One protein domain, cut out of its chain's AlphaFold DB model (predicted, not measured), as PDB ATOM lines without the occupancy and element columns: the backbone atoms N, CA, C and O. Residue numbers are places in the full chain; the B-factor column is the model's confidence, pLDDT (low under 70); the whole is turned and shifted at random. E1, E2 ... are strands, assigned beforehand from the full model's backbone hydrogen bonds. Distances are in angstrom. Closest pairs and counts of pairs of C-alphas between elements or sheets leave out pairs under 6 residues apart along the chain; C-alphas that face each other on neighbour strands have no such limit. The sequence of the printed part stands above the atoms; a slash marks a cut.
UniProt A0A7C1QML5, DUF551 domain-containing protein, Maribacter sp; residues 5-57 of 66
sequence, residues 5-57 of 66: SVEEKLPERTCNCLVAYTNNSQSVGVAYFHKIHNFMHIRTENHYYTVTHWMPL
ATOM      1  N   SER A   5      30.355  46.575 -19.864       96.00
ATOM      2  CA  SER A   5      31.009  46.890 -21.140       96.00
ATOM      3  C   SER A   5      31.524  45.610 -21.804       96.00
ATOM      4  O   SER A   5      32.162  44.776 -21.155       96.00
ATOM      5  N   VAL A   6      31.283  45.447 -23.110       94.19
ATOM      6  CA  VAL A   6      31.806  44.288 -23.859       94.19
ATOM      7  C   VAL A   6      33.333  44.256 -23.910       94.19
ATOM      8  O   VAL A   6      33.906  43.181 -24.071       94.19
ATOM      9  N   GLU A   7      33.982  45.413 -23.768       94.31
ATOM     10  CA  GLU A   7      35.443  45.535 -23.751       94.31
ATOM     11  C   GLU A   7      36.041  45.004 -22.444       94.31
ATOM     12  O   GLU A   7      37.159  44.494 -22.432       94.31
ATOM     13  N   GLU A   8      35.285  45.084 -21.346       95.62
ATOM     14  CA  GLU A   8      35.704  44.576 -20.041       95.62
ATOM     15  C   GLU A   8      35.434  43.078 -19.912       95.62
ATOM     16  O   GLU A   8      36.277  42.321 -19.422       95.62
ATOM     17  N   LYS A   9      34.230  42.641 -20.307       95.00
ATOM     18  CA  LYS A   9      33.797  41.256 -20.107       95.00
ATOM     19  C   LYS A   9      32.682  40.852 -21.066       95.00
ATOM     20  O   LYS A   9      31.704  41.569 -21.249       95.00
ATOM     21  N   LEU A  10      32.773  39.624 -21.576       94.88
ATOM     22  CA  LEU A  10      31.696  38.934 -22.293       94.88
ATOM     23  C   LEU A  10      30.956  37.936 -21.381       94.88
ATOM     24  O   LEU A  10      31.504  37.509 -20.357       94.88
ATOM     25  N   PRO A  11      29.727  37.514 -21.738       94.56
ATOM     26  CA  PRO A  11      29.025  36.476 -20.994       94.56
ATOM     27  C   PRO A  11      29.819  35.163 -20.938       94.56
ATOM     28  O   PRO A  11      30.375  34.687 -21.925       94.56
ATOM     29  N   GLU A  12      29.840  34.521 -19.770       93.12
ATOM     30  CA  GLU A  12      30.604  33.280 -19.557       93.12
ATOM     31  C   GLU A  12      29.941  32.041 -20.174       93.12
ATOM     32  O   GLU A  12      30.569  30.988 -20.339       93.12
ATOM     33  N   ARG A  13      28.646  32.132 -20.477       92.06
ATOM     34  CA  ARG A  13      27.800  31.057 -21.003       92.06
ATOM     35  C   ARG A  13      26.909  31.615 -22.099       92.06
ATOM     36  O   ARG A  13      26.709  32.821 -22.180       92.06
ATOM     37  N   THR A  14      26.378  30.730 -22.932       93.25
ATOM     38  CA  THR A  14      25.384  31.130 -23.920       93.25
ATOM     39  C   THR A  14      24.082  31.518 -23.226       93.25
ATOM     40  O   THR A  14      23.598  30.795 -22.353       93.25
ATOM     41  N   CYS A  15      23.540  32.687 -23.557       92.88
ATOM     42  CA  CYS A  15      22.360  33.228 -22.888       92.88
ATOM     43  C   CYS A  15      21.680  34.324 -23.713       92.88
ATOM     44  O   CYS A  15      22.289  34.948 -24.582       92.88
ATOM     45  N   ASN A  16      20.408  34.580 -23.399       93.44
ATOM     46  CA  ASN A  16      19.728  35.790 -23.842       93.44
ATOM     47  C   ASN A  16      20.166  36.962 -22.958       93.44
ATOM     48  O   ASN A  16      20.166  36.859 -21.729       93.44
ATOM     49  N   CYS A  17      20.522  38.068 -23.596       94.25
ATOM     50  CA  CYS A  17      20.996  39.285 -22.954       94.25
ATOM     51  C   CYS A  17      20.151  40.473 -23.400       94.25
ATOM     52  O   CYS A  17      19.710  40.531 -24.551       94.25
ATOM     53  N   LEU A  18      20.006  41.456 -22.515       94.56
ATOM     54  CA  LEU A  18      19.763  42.824 -22.958       94.56
ATOM     55  C   LEU A  18      21.090  43.403 -23.436       94.56
ATOM     56  O   LEU A  18      22.122  43.203 -22.794       94.56
ATOM     57  N   VAL A  19      21.064  44.104 -24.562       94.19
ATOM     58  CA  VAL A  19      22.247  44.708 -25.173       94.19
ATOM     59  C   VAL A  19      21.979  46.157 -25.537       94.19
ATOM     60  O   VAL A  19      20.927  46.482 -26.086       94.19
ATOM     61  N   ALA A  20      22.951  47.017 -25.262       93.94
ATOM     62  CA  ALA A  20      23.050  48.340 -25.850       93.94
ATOM     63  C   ALA A  20      23.952  48.241 -27.081       93.94
ATOM     64  O   ALA A  20      25.029  47.641 -27.023       93.94
ATOM     65  N   TYR A  21      23.528  48.821 -28.197       90.81
ATOM     66  CA  TYR A  21      24.268  48.765 -29.452       90.81
ATOM     67  C   TYR A  21      24.186  50.085 -30.214       90.81
ATOM     68  O   TYR A  21      23.296  50.907 -29.979       90.81
ATOM     69  N   THR A  22      25.130  50.284 -31.129       86.94
ATOM     70  CA  THR A  22      25.142  51.414 -32.060       86.94
ATOM     71  C   THR A  22      24.870  50.934 -33.484       86.94
ATOM     72  O   THR A  22      25.490  49.980 -33.952       86.94
ATOM     73  N   ASN A  23      23.927  51.587 -34.165       78.31
ATOM     74  CA  ASN A  23      23.656  51.446 -35.602       78.31
ATOM     75  C   ASN A  23      23.065  52.772 -36.109       78.31
ATOM     76  O   ASN A  23      21.857  52.979 -36.034       78.31
ATOM     77  N   ASN A  24      23.923  53.713 -36.519       78.25
ATOM     78  CA  ASN A  24      23.601  55.128 -36.801       78.25
ATOM     79  C   ASN A  24      23.025  55.940 -35.615       78.25
ATOM     80  O   ASN A  24      23.080  57.166 -35.627       78.25
ATOM     81  N   SER A  25      22.522  55.280 -34.572       79.69
ATOM     82  CA  SER A  25      22.101  55.840 -33.289       79.69
ATOM     83  C   SER A  25      22.337  54.823 -32.162       79.69
ATOM     84  O   SER A  25      22.631  53.652 -32.419       79.69
ATOM     85  N   GLN A  26      22.247  55.268 -30.906       87.12
ATOM     86  CA  GLN A  26      22.250  54.375 -29.742       87.12
ATOM     87  C   GLN A  26      20.870  53.733 -29.566       87.12
ATOM     88  O   GLN A  26      19.844  54.403 -29.675       87.12
ATOM     89  N   SER A  27      20.834  52.429 -29.306       89.69
ATOM     90  CA  SER A  27      19.599  51.662 -29.113       89.69
ATOM     91  C   SER A  27      19.805  50.503 -28.139       89.69
ATOM     92  O   SER A  27      20.933  50.085 -27.879       89.69
ATOM     93  N   VAL A  28      18.700  49.980 -27.601       91.06
ATOM     94  CA  VAL A  28      18.683  48.807 -26.719       91.06
ATOM     95  C   VAL A  28      17.829  47.708 -27.345       91.06
ATOM     96  O   VAL A  28      16.803  47.985 -27.964       91.06
ATOM     97  N   GLY A  29      18.254  46.455 -27.201       90.62
ATOM     98  CA  GLY A  29      17.539  45.293 -27.721       90.62
ATOM     99  C   GLY A  29      17.858  44.013 -26.957       90.62
ATOM    100  O   GLY A  29      18.591  44.023 -25.970       90.62
ATOM    101  N   VAL A  30      17.298  42.902 -27.430       91.56
ATOM    102  CA  VAL A  30      17.622  41.556 -26.942       91.56
ATOM    103  C   VAL A  30      18.533  40.882 -27.962       91.56
ATOM    104  O   VAL A  30      18.245  40.916 -29.158       91.56
ATOM    105  N   ALA A  31      19.606  40.259 -27.485       91.81
ATOM    106  CA  ALA A  31      20.507  39.443 -28.291       91.81
ATOM    107  C   ALA A  31      20.724  38.080 -27.639       91.81
ATOM    108  O   ALA A  31      20.667  37.942 -26.415       91.81
ATOM    109  N   TYR A  32      21.045  37.087 -28.458       92.12
ATOM    110  CA  TYR A  32      21.529  35.801 -27.980       92.12
ATOM    111  C   TYR A  32      23.053  35.773 -28.070       92.12
ATOM    112  O   TYR A  32      23.611  35.885 -29.159       92.12
ATOM    113  N   PHE A  33      23.740  35.622 -26.941       93.12
ATOM    114  CA  PHE A  33      25.188  35.458 -26.933       93.12
ATOM    115  C   PHE A  33      25.571  33.993 -27.159       93.12
ATOM    116  O   PHE A  33      25.152  33.105 -26.411       93.12
ATOM    117  N   HIS A  34      26.423  33.750 -28.154       92.19
ATOM    118  CA  HIS A  34      27.044  32.459 -28.423       92.19
ATOM    119  C   HIS A  34      28.567  32.557 -28.288       92.19
ATOM    120  O   HIS A  34      29.181  33.427 -28.888       92.19
ATOM    121  N   LYS A  35      29.220  31.625 -27.580       88.00
ATOM    122  CA  LYS A  35      30.673  31.704 -27.302       88.00
ATOM    123  C   LYS A  35      31.559  31.813 -28.546       88.00
ATOM    124  O   LYS A  35      32.622  32.411 -28.479       88.00
ATOM    125  N   ILE A  36      31.139  31.199 -29.650       86.81
ATOM    126  CA  ILE A  36      31.910  31.165 -30.904       86.81
ATOM    127  C   ILE A  36      31.523  32.324 -31.830       86.81
ATOM    128  O   ILE A  36      32.356  32.834 -32.567       86.81
ATOM    129  N   HIS A  37      30.255  32.742 -31.797       84.31
ATOM    130  CA  HIS A  37      29.690  33.687 -32.769       84.31
ATOM    131  C   HIS A  37      29.369  35.057 -32.152       84.31
ATOM    132  O   HIS A  37      28.812  35.917 -32.823       84.31
ATOM    133  N   ASN A  38      29.733  35.261 -30.881       89.31
ATOM    134  CA  ASN A  38      29.391  36.422 -30.064       89.31
ATOM    135  C   ASN A  38      27.880  36.724 -30.074       89.31
ATOM    136  O   ASN A  38      27.059  35.804 -30.055       89.31
ATOM    137  N   PHE A  39      27.500  38.000 -29.996       89.19
ATOM    138  CA  PHE A  39      26.104  38.424 -29.978       89.19
ATOM    139  C   PHE A  39      25.455  38.213 -31.347       89.19
ATOM    140  O   PHE A  39      25.862  38.806 -32.342       89.19
ATOM    141  N   MET A  40      24.413  37.388 -31.370       83.50
ATOM    142  CA  MET A  40      23.594  37.076 -32.535       83.50
ATOM    143  C   MET A  40      22.160  37.588 -32.340       83.50
ATOM    144  O   MET A  40      21.701  37.800 -31.217       83.50
ATOM    145  N   HIS A  41      21.416  37.702 -33.444       68.44
ATOM    146  CA  HIS A  41      19.976  37.993 -33.462       68.44
ATOM    147  C   HIS A  41      19.537  39.344 -32.868       68.44
ATOM    148  O   HIS A  41      18.408  39.444 -32.384       68.44
ATOM    149  N   ILE A  42      20.334  40.412 -32.976       65.31
ATOM    150  CA  ILE A  42      19.731  41.749 -32.871       65.31
ATOM    151  C   ILE A  42      18.880  41.926 -34.127       65.31
ATOM    152  O   ILE A  42      19.411  42.039 -35.231       65.31
ATOM    153  N   ARG A  43      17.553  41.822 -33.984       58.31
ATOM    154  CA  ARG A  43      16.587  41.998 -35.078       58.31
ATOM    155  C   ARG A  43      16.632  43.445 -35.568       58.31
ATOM    156  O   ARG A  43      15.799  44.257 -35.184       58.31
ATOM    157  N   THR A  44      17.593  43.765 -36.418       54.91
ATOM    158  CA  THR A  44      17.582  44.981 -37.225       54.91
ATOM    159  C   THR A  44      17.822  44.597 -38.671       54.91
ATOM    160  O   THR A  44      18.647  43.738 -38.962       54.91
ATOM    161  N   GLU A  45      17.109  45.251 -39.582       57.31
ATOM    162  CA  GLU A  45      17.202  45.043 -41.034       57.31
ATOM    163  C   GLU A  45      18.605  45.365 -41.600       57.31
ATOM    164  O   GLU A  45      18.914  45.019 -42.737       57.31
ATOM    165  N   ASN A  46      19.485  45.963 -40.783       53.06
ATOM    166  CA  ASN A  46      20.872  46.286 -41.102       53.06
ATOM    167  C   ASN A  46      21.871  45.435 -40.299       53.06
ATOM    168  O   ASN A  46      21.771  45.308 -39.079       53.06
ATOM    169  N   HIS A  47      22.870  44.911 -41.012       58.44
ATOM    170  CA  HIS A  47      23.855  43.926 -40.546       58.44
ATOM    171  C   HIS A  47      25.061  44.514 -39.785       58.44
ATOM    172  O   HIS A  47      25.943  43.762 -39.383       58.44
ATOM    173  N   TYR A  48      25.120  45.833 -39.579       65.50
ATOM    174  CA  TYR A  48      26.262  46.499 -38.944       65.50
ATOM    175  C   TYR A  48      25.830  47.182 -37.648       65.50
ATOM    176  O   TYR A  48      25.562  48.380 -37.616       65.50
ATOM    177  N   TYR A  49      25.739  46.404 -36.574       79.88
ATOM    178  CA  TYR A  49      25.598  46.933 -35.223       79.88
ATOM    179  C   TYR A  49      26.825  46.567 -34.394       79.88
ATOM    180  O   TYR A  49      27.367  45.471 -34.519       79.88
ATOM    181  N   THR A  50      27.246  47.480 -33.522       89.19
ATOM    182  CA  THR A  50      28.289  47.198 -32.526       89.19
ATOM    183  C   THR A  50      27.647  47.170 -31.151       89.19
ATOM    184  O   THR A  50      27.138  48.189 -30.685       89.19
ATOM    185  N   VAL A  51      27.632  46.002 -30.506       92.25
ATOM    186  CA  VAL A  51      27.210  45.892 -29.103       92.25
ATOM    187  C   VAL A  51      28.265  46.564 -28.239       92.25
ATOM    188  O   VAL A  51      29.442  46.258 -28.377       92.25
ATOM    189  N   THR A  52      27.847  47.475 -27.367       94.56
ATOM    190  CA  THR A  52      28.749  48.216 -26.470       94.56
ATOM    191  C   THR A  52      28.628  47.734 -25.032       94.56
ATOM    192  O   THR A  52      29.630  47.592 -24.339       94.56
ATOM    193  N   HIS A  53      27.407  47.434 -24.588       96.19
ATOM    194  CA  HIS A  53      27.140  46.981 -23.229       96.19
ATOM    195  C   HIS A  53      26.097  45.876 -23.233       96.19
ATOM    196  O   HIS A  53      25.246  45.806 -24.124       96.19
ATOM    197  N   TRP A  54      26.129  45.030 -22.213       96.12
ATOM    198  CA  TRP A  54      25.159  43.963 -22.039       96.12
ATOM    199  C   TRP A  54      24.831  43.729 -20.567       96.12
ATOM    200  O   TRP A  54      25.577  44.113 -19.671       96.12
ATOM    201  N   MET A  55      23.711  43.063 -20.326       96.31
ATOM    202  CA  MET A  55      23.401  42.435 -19.046       96.31
ATOM    203  C   MET A  55      22.588  41.156 -19.291       96.31
ATOM    204  O   MET A  55      21.939  41.036 -20.340       96.31
ATOM    205  N   PRO A  56      22.586  40.190 -18.355       94.62
ATOM    206  CA  PRO A  56      21.669  39.060 -18.432       94.62
ATOM    207  C   PRO A  56      20.220  39.543 -18.554       94.62
ATOM    208  O   PRO A  56      19.851  40.567 -17.971       94.62
ATOM    209  N   LEU A  57      19.395  38.815 -19.309       92.75
ATOM    210  CA  LEU A  57      17.966  39.105 -19.361       92.75
ATOM    211  C   LEU A  57      17.384  38.989 -17.936       92.75
ATOM    212  O   LEU A  57      17.572  37.947 -17.305       92.75
TER     213      LEU A  57
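What this domain is: This is residues 5 to 57 of the 66 residues of the protein "DUF551 domain-containing protein" of Maribacter sp (UniProt A0A7C1QML5). A single strongly twisted sheet, its long strands E1 and E2 bent, rolls into a small half-open barrel, with edge strands E3 and E4 at the open side. The 53 printed residues hold four strands, E1 to E4, and no named helix; the sheet's order is E3, E2, E1, E4, antiparallel. The class is all strand, compact, with a radius of gyration of the C-alphas of 10.2 A and spans of 29 by 19 by 18 A.

Where its parts are: E2, residues 26 to 34, is 22.5 A long and bends by 67 degrees at residue 29. E1, residues 15 to 22, begins at C-alpha 15 (22.360, 33.228, -22.888), is 20.6 A long and bends by 58 degrees at residue 18. E3 is residues 38 to 40; E4, residues 50 to 56, ends at C-alpha 56 (21.669, 39.060, -18.432).

How they stand to each other: E1, E2 and E3 form a meander, each strand the antiparallel neighbour of the one before, in two hairpins; with E4 beside E1 this is a Greek key. N 19 and O 29 of E1 and E2 are 2.8 A apart, N 40 and O 32 of E3 and E2 2.8 A, N 20 and O 53 of E1 and E4 2.8 A, each within hydrogen-bond range. The closest C-alphas of E3 and E4, Phe 39 and Val 51, are 7.6 A apart.

The domain as a whole: The printed part has no cut and no long link. Residues 41 to 48 are under pLDDT 70.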